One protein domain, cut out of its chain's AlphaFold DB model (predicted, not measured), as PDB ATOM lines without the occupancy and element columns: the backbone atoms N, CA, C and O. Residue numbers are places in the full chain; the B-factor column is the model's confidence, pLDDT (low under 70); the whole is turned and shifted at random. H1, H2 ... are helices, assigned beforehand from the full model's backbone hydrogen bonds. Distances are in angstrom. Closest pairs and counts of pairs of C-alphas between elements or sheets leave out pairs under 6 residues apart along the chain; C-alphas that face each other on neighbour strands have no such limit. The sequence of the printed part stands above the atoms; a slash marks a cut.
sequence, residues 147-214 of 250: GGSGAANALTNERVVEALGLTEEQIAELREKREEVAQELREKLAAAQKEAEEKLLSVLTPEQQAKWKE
ATOM      1  N   GLY A 147     190.324 164.814 254.897       47.56
ATOM      2  CA  GLY A 147     190.844 163.453 254.987       47.56
ATOM      3  C   GLY A 147     190.337 162.422 253.992       47.56
ATOM      4  O   GLY A 147     190.450 161.227 254.246       47.56
ATOM      5  N   GLY A 148     189.854 162.846 252.826       56.31
ATOM      6  CA  GLY A 148     189.906 161.945 251.678       56.31
ATOM      7  C   GLY A 148     191.374 161.708 251.342       56.31
ATOM      8  O   GLY A 148     192.064 162.654 250.980       56.31
ATOM      9  N   SER A 149     191.897 160.491 251.492       65.69
ATOM     10  CA  SER A 149     193.213 160.204 250.925       65.69
ATOM     11  C   SER A 149     193.010 160.080 249.420       65.69
ATOM     12  O   SER A 149     192.206 159.273 248.945       65.69
ATOM     13  N   GLY A 150     193.675 160.935 248.650       73.12
ATOM     14  CA  GLY A 150     193.482 160.942 247.208       73.12
ATOM     15  C   GLY A 150     193.780 159.590 246.559       73.12
ATOM     16  O   GLY A 150     193.114 159.167 245.615       73.12
ATOM     17  N   ALA A 151     194.726 158.861 247.155       76.31
ATOM     18  CA  ALA A 151     195.020 157.477 246.826       76.31
ATOM     19  C   ALA A 151     193.823 156.556 247.101       76.31
ATOM     20  O   ALA A 151     193.446 155.776 246.234       76.31
ATOM     21  N   ALA A 152     193.170 156.666 248.259       74.44
ATOM     22  CA  ALA A 152     192.034 155.812 248.577       74.44
ATOM     23  C   ALA A 152     190.801 156.106 247.710       74.44
ATOM     24  O   ALA A 152     190.013 155.200 247.456       74.44
ATOM     25  N   ASN A 153     190.642 157.330 247.201       76.75
ATOM     26  CA  ASN A 153     189.630 157.628 246.184       76.75
ATOM     27  C   ASN A 153     190.007 157.038 244.814       76.75
ATOM     28  O   ASN A 153     189.151 156.474 244.126       76.75
ATOM     29  N   ALA A 154     191.284 157.109 244.430       81.81
ATOM     30  CA  ALA A 154     191.783 156.511 243.194       81.81
ATOM     31  C   ALA A 154     191.695 154.976 243.187       81.81
ATOM     32  O   ALA A 154     191.391 154.405 242.147       81.81
ATOM     33  N   LEU A 155     191.862 154.309 244.332       84.00
ATOM     34  CA  LEU A 155     191.743 152.849 244.466       84.00
ATOM     35  C   LEU A 155     190.315 152.308 244.266       84.00
ATOM     36  O   LEU A 155     190.127 151.102 244.179       84.00
ATOM     37  N   THR A 156     189.308 153.180 244.172       77.44
ATOM     38  CA  THR A 156     187.943 152.812 243.741       77.44
ATOM     39  C   THR A 156     187.624 153.151 242.300       77.44
ATOM     40  O   THR A 156     186.514 152.889 241.846       77.44
ATOM     41  N   ASN A 157     188.557 153.761 241.575       81.88
ATOM     42  CA  ASN A 157     188.377 154.002 240.157       81.88
ATOM     43  C   ASN A 157     188.467 152.670 239.401       81.88
ATOM     44  O   ASN A 157     189.438 151.940 239.581       81.88
ATOM     45  N   GLU A 158     187.492 152.380 238.539       82.50
ATOM     46  CA  GLU A 158     187.402 151.109 237.803       82.50
ATOM     47  C   GLU A 158     188.693 150.772 237.050       82.50
ATOM     48  O   GLU A 158     189.197 149.661 237.169       82.50
ATOM     49  N   ARG A 159     189.308 151.758 236.381       82.62
ATOM     50  CA  ARG A 159     190.579 151.564 235.666       82.62
ATOM     51  C   ARG A 159     191.711 151.131 236.596       82.62
ATOM     52  O   ARG A 159     192.562 150.343 236.201       82.62
ATOM     53  N   VAL A 160     191.769 151.687 237.804       87.12
ATOM     54  CA  VAL A 160     192.809 151.353 238.791       87.12
ATOM     55  C   VAL A 160     192.533 149.988 239.411       87.12
ATOM     56  O   VAL A 160     193.460 149.202 239.565       87.12
ATOM     57  N   VAL A 161     191.267 149.692 239.717       88.69
ATOM     58  CA  VAL A 161     190.814 148.382 240.205       88.69
ATOM     59  C   VAL A 161     191.190 147.283 239.213       88.69
ATOM     60  O   VAL A 161     191.825 146.307 239.602       88.69
ATOM     61  N   GLU A 162     190.861 147.477 237.934       89.25
ATOM     62  CA  GLU A 162     191.171 146.537 236.856       89.25
ATOM     63  C   GLU A 162     192.686 146.394 236.657       89.25
ATOM     64  O   GLU A 162     193.200 145.279 236.645       89.25
ATOM     65  N   ALA A 163     193.423 147.509 236.578       88.75
ATOM     66  CA  ALA A 163     194.874 147.481 236.373       88.75
ATOM     67  C   ALA A 163     195.645 146.810 237.523       88.75
ATOM     68  O   ALA A 163     196.714 146.248 237.294       88.75
ATOM     69  N   LEU A 164     195.124 146.881 238.751       93.12
ATOM     70  CA  LEU A 164     195.701 146.218 239.922       93.12
ATOM     71  C   LEU A 164     195.150 144.802 240.141       93.12
ATOM     72  O   LEU A 164     195.683 144.084 240.984       93.12
ATOM     73  N   GLY A 165     194.104 144.403 239.411       93.88
ATOM     74  CA  GLY A 165     193.443 143.113 239.580       93.88
ATOM     75  C   GLY A 165     192.842 142.926 240.974       93.88
ATOM     76  O   GLY A 165     192.961 141.840 241.538       93.88
ATOM     77  N   LEU A 166     192.255 143.979 241.554       92.69
ATOM     78  CA  LEU A 166     191.718 143.902 242.915       92.69
ATOM     79  C   LEU A 166     190.501 142.973 242.975       92.69
ATOM     80  O   LEU A 166     189.574 143.103 242.173       92.69
ATOM     81  N   THR A 167     190.484 142.077 243.960       94.25
ATOM     82  CA  THR A 167     189.333 141.198 244.210       94.25
ATOM     83  C   THR A 167     188.213 141.932 244.945       94.25
ATOM     84  O   THR A 167     188.418 143.000 245.529       94.25
ATOM     85  N   GLU A 168     187.011 141.351 244.957       92.00
ATOM     86  CA  GLU A 168     185.881 141.902 245.713       92.00
ATOM     87  C   GLU A 168     186.192 142.009 247.212       92.00
ATOM     88  O   GLU A 168     185.845 143.008 247.845       92.00
ATOM     89  N   GLU A 169     186.916 141.031 247.763       94.38
ATOM     90  CA  GLU A 169     187.367 141.030 249.155       94.38
ATOM     91  C   GLU A 169     188.332 142.187 249.430       94.38
ATOM     92  O   GLU A 169     188.152 142.917 250.404       94.38
ATOM     93  N   GLN A 170     189.306 142.423 248.545       93.75
ATOM     94  CA  GLN A 170     190.238 143.548 248.680       93.75
ATOM     95  C   GLN A 170     189.517 144.895 248.565       93.75
ATOM     96  O   GLN A 170     189.828 145.838 249.291       93.75
ATOM     97  N   ILE A 171     188.521 145.002 247.680       89.81
ATOM     98  CA  ILE A 171     187.697 146.210 247.553       89.81
ATOM     99  C   ILE A 171     186.883 146.448 248.832       89.81
ATOM    100  O   ILE A 171     186.759 147.600 249.262       89.81
ATOM    101  N   ALA A 172     186.329 145.396 249.439       91.19
ATOM    102  CA  ALA A 172     185.606 145.488 250.704       91.19
ATOM    103  C   ALA A 172     186.529 145.937 251.848       91.19
ATOM    104  O   ALA A 172     186.206 146.902 252.544       91.19
ATOM    105  N   GLU A 173     187.715 145.341 251.968       91.56
ATOM    106  CA  GLU A 173     188.718 145.724 252.967       91.56
ATOM    107  C   GLU A 173     189.184 147.181 252.783       91.56
ATOM    108  O   GLU A 173     189.254 147.953 253.740       91.56
ATOM    109  N   LEU A 174     189.404 147.626 251.538       88.38
ATOM    110  CA  LEU A 174     189.729 149.024 251.226       88.38
ATOM    111  C   LEU A 174     188.604 150.006 251.588       88.38
ATOM    112  O   LEU A 174     188.864 151.195 251.803       88.38
ATOM    113  N   ARG A 175     187.337 149.573 251.592       84.75
ATOM    114  CA  ARG A 175     186.211 150.401 252.056       84.75
ATOM    115  C   ARG A 175     186.228 150.523 253.575       84.75
ATOM    116  O   ARG A 175     186.202 151.648 254.063       84.75
ATOM    117  N   GLU A 176     186.377 149.414 254.292       89.31
ATOM    118  CA  GLU A 176     186.467 149.412 255.757       89.31
ATOM    119  C   GLU A 176     187.657 150.250 256.248       89.31
ATOM    120  O   GLU A 176     187.490 151.167 257.053       89.31
ATOM    121  N   LYS A 177     188.847 150.039 255.673       88.69
ATOM    122  CA  LYS A 177     190.039 150.821 256.030       88.69
ATOM    123  C   LYS A 177     189.913 152.301 255.715       88.69
ATOM    124  O   LYS A 177     190.463 153.125 256.439       88.69
ATOM    125  N   ARG A 178     189.165 152.676 254.676       84.12
ATOM    126  CA  ARG A 178     188.852 154.089 254.432       84.12
ATOM    127  C   ARG A 178     187.993 154.690 255.526       84.12
ATOM    128  O   ARG A 178     188.235 155.835 255.890       84.12
ATOM    129  N   GLU A 179     186.992 153.964 256.005       84.00
ATOM    130  CA  GLU A 179     186.122 154.448 257.075       84.00
ATOM    131  C   GLU A 179     186.898 154.616 258.380       84.00
ATOM    132  O   GLU A 179     186.785 155.668 259.009       84.00
ATOM    133  N   GLU A 180     187.745 153.646 258.727       87.75
ATOM    134  CA  GLU A 180     188.645 153.713 259.884       87.75
ATOM    135  C   GLU A 180     189.579 154.932 259.798       87.75
ATOM    136  O   GLU A 180     189.580 155.785 260.686       87.75
ATOM    137  N   VAL A 181     190.297 155.085 258.678       86.19
ATOM    138  CA  VAL A 181     191.205 156.226 258.458       86.19
ATOM    139  C   VAL A 181     190.449 157.556 258.461       86.19
ATOM    140  O   VAL A 181     190.941 158.550 258.995       86.19
ATOM    141  N   ALA A 182     189.247 157.608 257.881       83.06
ATOM    142  CA  ALA A 182     188.434 158.819 257.870       83.06
ATOM    143  C   ALA A 182     187.965 159.212 259.278       83.06
ATOM    144  O   ALA A 182     187.922 160.403 259.586       83.06
ATOM    145  N   GLN A 183     187.617 158.245 260.130       85.75
ATOM    146  CA  GLN A 183     187.265 158.498 261.529       85.75
ATOM    147  C   GLN A 183     188.472 159.026 262.308       85.75
ATOM    148  O   GLN A 183     188.386 160.105 262.895       85.75
ATOM    149  N   GLU A 184     189.617 158.347 262.215       88.00
ATOM    150  CA  GLU A 184     190.853 158.767 262.884       88.00
ATOM    151  C   GLU A 184     191.267 160.188 262.466       88.00
ATOM    152  O   GLU A 184     191.643 161.029 263.289       88.00
ATOM    153  N   LEU A 185     191.166 160.494 261.171       84.81
ATOM    154  CA  LEU A 185     191.530 161.806 260.658       84.81
ATOM    155  C   LEU A 185     190.534 162.894 261.079       84.81
ATOM    156  O   LEU A 185     190.960 164.011 261.370       84.81
ATOM    157  N   ARG A 186     189.234 162.589 261.181       84.56
ATOM    158  CA  ARG A 186     188.244 163.524 261.750       84.56
ATOM    159  C   ARG A 186     188.571 163.875 263.196       84.56
ATOM    160  O   ARG A 186     188.550 165.053 263.538       84.56
ATOM    161  N   GLU A 187     188.911 162.887 264.018       89.19
ATOM    162  CA  GLU A 187     189.279 163.109 265.419       89.19
ATOM    163  C   GLU A 187     190.546 163.961 265.542       89.19
ATOM    164  O   GLU A 187     190.562 164.961 266.265       89.19
ATOM    165  N   LYS A 188     191.589 163.632 264.768       89.81
ATOM    166  CA  LYS A 188     192.838 164.407 264.735       89.81
ATOM    167  C   LYS A 188     192.619 165.843 264.269       89.81
ATOM    168  O   LYS A 188     193.185 166.764 264.853       89.81
ATOM    169  N   LEU A 189     191.801 166.048 263.237       87.19
ATOM    170  CA  LEU A 189     191.481 167.386 262.745       87.19
ATOM    171  C   LEU A 189     190.668 168.185 263.764       87.19
ATOM    172  O   LEU A 189     190.978 169.354 263.969       87.19
ATOM    173  N   ALA A 190     189.687 167.576 264.434       89.00
ATOM    174  CA  ALA A 190     188.917 168.242 265.483       89.00
ATOM    175  C   ALA A 190     189.814 168.665 266.659       89.00
ATOM    176  O   ALA A 190     189.723 169.796 267.137       89.00
ATOM    177  N   ALA A 191     190.732 167.790 267.081       91.75
ATOM    178  CA  ALA A 191     191.712 168.112 268.113       91.75
ATOM    179  C   ALA A 191     192.638 169.265 267.684       91.75
ATOM    180  O   ALA A 191     192.807 170.228 268.431       91.75
ATOM    181  N   ALA A 192     193.175 169.209 266.461       93.12
ATOM    182  CA  ALA A 192     194.032 170.260 265.919       93.12
ATOM    183  C   ALA A 192     193.295 171.603 265.761       93.12
ATOM    184  O   ALA A 192     193.874 172.657 266.019       93.12
ATOM    185  N   GLN A 193     192.018 171.581 265.367       88.19
ATOM    186  CA  GLN A 193     191.172 172.776 265.281       88.19
ATOM    187  C   GLN A 193     190.966 173.414 266.655       88.19
ATOM    188  O   GLN A 193     191.139 174.623 266.787       88.19
ATOM    189  N   LYS A 194     190.671 172.606 267.680       90.81
ATOM    190  CA  LYS A 194     190.518 173.093 269.054       90.81
ATOM    191  C   LYS A 194     191.817 173.698 269.593       90.81
ATOM    192  O   LYS A 194     191.800 174.786 270.158       90.81
ATOM    193  N   GLU A 195     192.952 173.035 269.371       93.69
ATOM    194  CA  GLU A 195     194.261 173.562 269.774       93.69
ATOM    195  C   GLU A 195     194.582 174.888 269.062       93.69
ATOM    196  O   GLU A 195     195.094 175.830 269.674       93.69
ATOM    197  N   ALA A 196     194.271 174.986 267.768       94.06
ATOM    198  CA  ALA A 196     194.440 176.220 267.010       94.06
ATOM    199  C   ALA A 196     193.541 177.346 267.547       94.06
ATOM    200  O   ALA A 196     194.010 178.475 267.691       94.06
ATOM    201  N   GLU A 197     192.286 177.045 267.885       89.81
ATOM    202  CA  GLU A 197     191.359 178.000 268.497       89.81
ATOM    203  C   GLU A 197     191.889 178.514 269.840       89.81
ATOM    204  O   GLU A 197     191.968 179.724 270.042       89.81
ATOM    205  N   GLU A 198     192.334 177.625 270.730       91.88
ATOM    206  CA  GLU A 198     192.901 178.003 272.030       91.88
ATOM    207  C   GLU A 198     194.121 178.925 271.872       91.88
ATOM    208  O   GLU A 198     194.219 179.956 272.548       91.88
ATOM    209  N   LYS A 199     195.020 178.614 270.927       94.75
ATOM    210  CA  LYS A 199     196.176 179.468 270.604       94.75
ATOM    211  C   LYS A 199     195.752 180.845 270.104       94.75
ATOM    212  O   LYS A 199     196.320 181.842 270.548       94.75
ATOM    213  N   LEU A 200     194.755 180.927 269.225       93.12
ATOM    214  CA  LEU A 200     194.253 182.206 268.718       93.12
ATOM    215  C   LEU A 200     193.574 183.028 269.821       93.12
ATOM    216  O   LEU A 200     193.845 184.221 269.954       93.12
ATOM    217  N   LEU A 201     192.749 182.391 270.655       92.25
ATOM    218  CA  LEU A 201     192.064 183.052 271.765       92.25
ATOM    219  C   LEU A 201     193.033 183.519 272.856       92.25
ATOM    220  O   LEU A 201     192.739 184.501 273.537       92.25
ATOM    221  N   SER A 202     194.199 182.885 273.002       94.75
ATOM    222  CA  SER A 202     195.217 183.294 273.982       94.75
ATOM    223  C   SER A 202     195.817 184.686 273.733       94.75
ATOM    224  O   SER A 202     196.358 185.289 274.655       94.75
ATOM    225  N   VAL A 203     195.693 185.222 272.512       96.94
ATOM    226  CA  VAL A 203     196.131 186.587 272.166       96.94
ATOM    227  C   VAL A 203     195.176 187.647 272.731       96.94
ATOM    228  O   VAL A 203     195.558 188.802 272.916       96.94
ATOM    229  N   LEU A 204     193.927 187.265 273.002       95.06
ATOM    230  CA  LEU A 204     192.902 188.157 273.526       95.06
ATOM    231  C   LEU A 204     193.082 188.377 275.031       95.06
ATOM    232  O   LEU A 204     193.451 187.461 275.769       95.06
ATOM    233  N   THR A 205     192.751 189.577 275.510       96.38
ATOM    234  CA  THR A 205     192.685 189.835 276.956       96.38
ATOM    235  C   THR A 205     191.532 189.050 277.597       96.38
ATOM    236  O   THR A 205     190.586 188.662 276.900       96.38
ATOM    237  N   PRO A 206     191.539 188.844 278.927       94.88
ATOM    238  CA  PRO A 206     190.435 188.176 279.617       94.88
ATOM    239  C   PRO A 206     189.060 188.807 279.330       94.88
ATOM    240  O   PRO A 206     188.076 188.095 279.128       94.88
ATOM    241  N   GLU A 207     188.989 190.137 279.235       94.69
ATOM    242  CA  GLU A 207     187.757 190.866 278.914       94.69
ATOM    243  C   GLU A 207     187.296 190.608 277.472       94.69
ATOM    244  O   GLU A 207     186.099 190.467 277.213       94.69
ATOM    245  N   GLN A 208     188.234 190.509 276.527       94.81
ATOM    246  CA  GLN A 208     187.937 190.206 275.125       94.81
ATOM    247  C   GLN A 208     187.474 188.756 274.943       94.81
ATOM    248  O   GLN A 208     186.548 188.513 274.173       94.81
ATOM    249  N   GLN A 209     188.052 187.802 275.681       91.81
ATOM    250  CA  GLN A 209     187.587 186.411 275.693       91.81
ATOM    251  C   GLN A 209     186.178 186.280 276.281       91.81
ATOM    252  O   GLN A 209     185.363 185.515 275.766       91.81
ATOM    253  N   ALA A 210     185.865 187.033 277.341       92.50
ATOM    254  CA  ALA A 210     184.519 187.064 277.908       92.50
ATOM    255  C   ALA A 210     183.500 187.605 276.891       92.50
ATOM    256  O   ALA A 210     182.473 186.971 276.654       92.50
ATOM    257  N   LYS A 211     183.831 188.714 276.216       94.19
ATOM    258  CA  LYS A 211     182.990 189.285 275.155       94.19
ATOM    259  C   LYS A 211     182.846 188.350 273.950       94.19
ATOM    260  O   LYS A 211     181.775 188.285 273.359       94.19
ATOM    261  N   TRP A 212     183.893 187.609 273.588       91.50
ATOM    262  CA  TRP A 212     183.830 186.590 272.536       91.50
ATOM    263  C   TRP A 212     182.807 185.495 272.865       91.50
ATOM    264  O   TRP A 212     181.973 185.169 272.026       91.50
ATOM    265  N   LYS A 213     182.808 184.984 274.102       90.44
ATOM    266  CA  LYS A 213     181.823 183.989 274.561       90.44
ATOM    267  C   LYS A 213     180.395 184.537 274.555       90.44
ATOM    268  O   LYS A 213     179.483 183.837 274.138       90.44
ATOM    269  N   GLU A 214     180.207 185.790 274.968       93.69
ATOM    270  CA  GLU A 214     178.901 186.460 274.910       93.69
ATOM    271  C   GLU A 214     178.390 186.601 273.466       93.69
ATOM    272  O   GLU A 214     177.217 186.352 273.204       93.69
TER     273      GLU A 214
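AT A GLANCE: This is residues 147 to 214 of the 250 residues of an uncharacterized protein of Blastopirellula marina DSM 3645 (UniProt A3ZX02). One long helix, H3, makes a rod, with a short helix at each end: H2 lies by its first end and H4 turns aside at its far end. Before H2, the first printed residues and the short helix H1 run beside the first half of H3, in loose contact with it, while residues 190 to 200 of H3 stand free. The printed part has 68 residues with four named helices, in the order H1, H2, H3, H4, and no named strand; its class is all helix. It is extended, with a radius of gyration of the C-alphas of 20.4 A, and spans 62 by 17 by 16 A.

HOW THE PARTS SIT: H1, residues 150 to 154, is close to but not clearly touching H2, residues 158 to 164; their closest C-alphas, those of Ala 154 and Val 160, are 6.9 A apart. H1 is also close to but not clearly touching H3, residues 168 to 201, with the C-alphas of Ala 152 and Arg 178 the closest at 6.9 A. H2 and H3 are apart, but only just, with their closest C-alphas 8.3 A apart. H3 is close to but not clearly touching H4, residues 206 to 214, where the closest C-alphas are those of Leu 201 and Gln 209, 6.8 A apart. H3 and H4 run opposite ways at a steep tilt of 51 degrees. H4 is apart from both H1 and H2. In H1, H2, H3 and H4 every backbone O i to N i+4 pair is within hydrogen-bond range.

IN THESE COORDINATES: H1, five residues from Gly 150 to Ala 154, begins with its C-alpha at (193.482, 160.942, 247.208) and is 6.2 A long from first to last C-alpha. H2, from Glu 158 to Leu 164, measures 9.9 A. H3, 34 residues from Glu 168 to Leu 201, is the longest helix at 49.1 A; its C-alphas run from (185.881, 141.902, 245.713) to (192.064, 183.052, 271.765). H4, from Pro 206 to Glu 214, measures 12.6 A and ends with its C-alpha at (178.901, 186.460, 274.910).

THE WHOLE: The two C-alphas farthest apart, those of Gly 165 and Glu 207, are 62.1 A apart, while those of the first and last printed residues, Gly 147 and Glu 214, are 32.7 A apart. The printed part has no cut. The links from H1 to H2, from H2 to H3 and from H3 to H4 are tight, of 3, 3 and 4 residues. The mean pLDDT of the printed part is 87.5, and residues 147 to 149 are under 70.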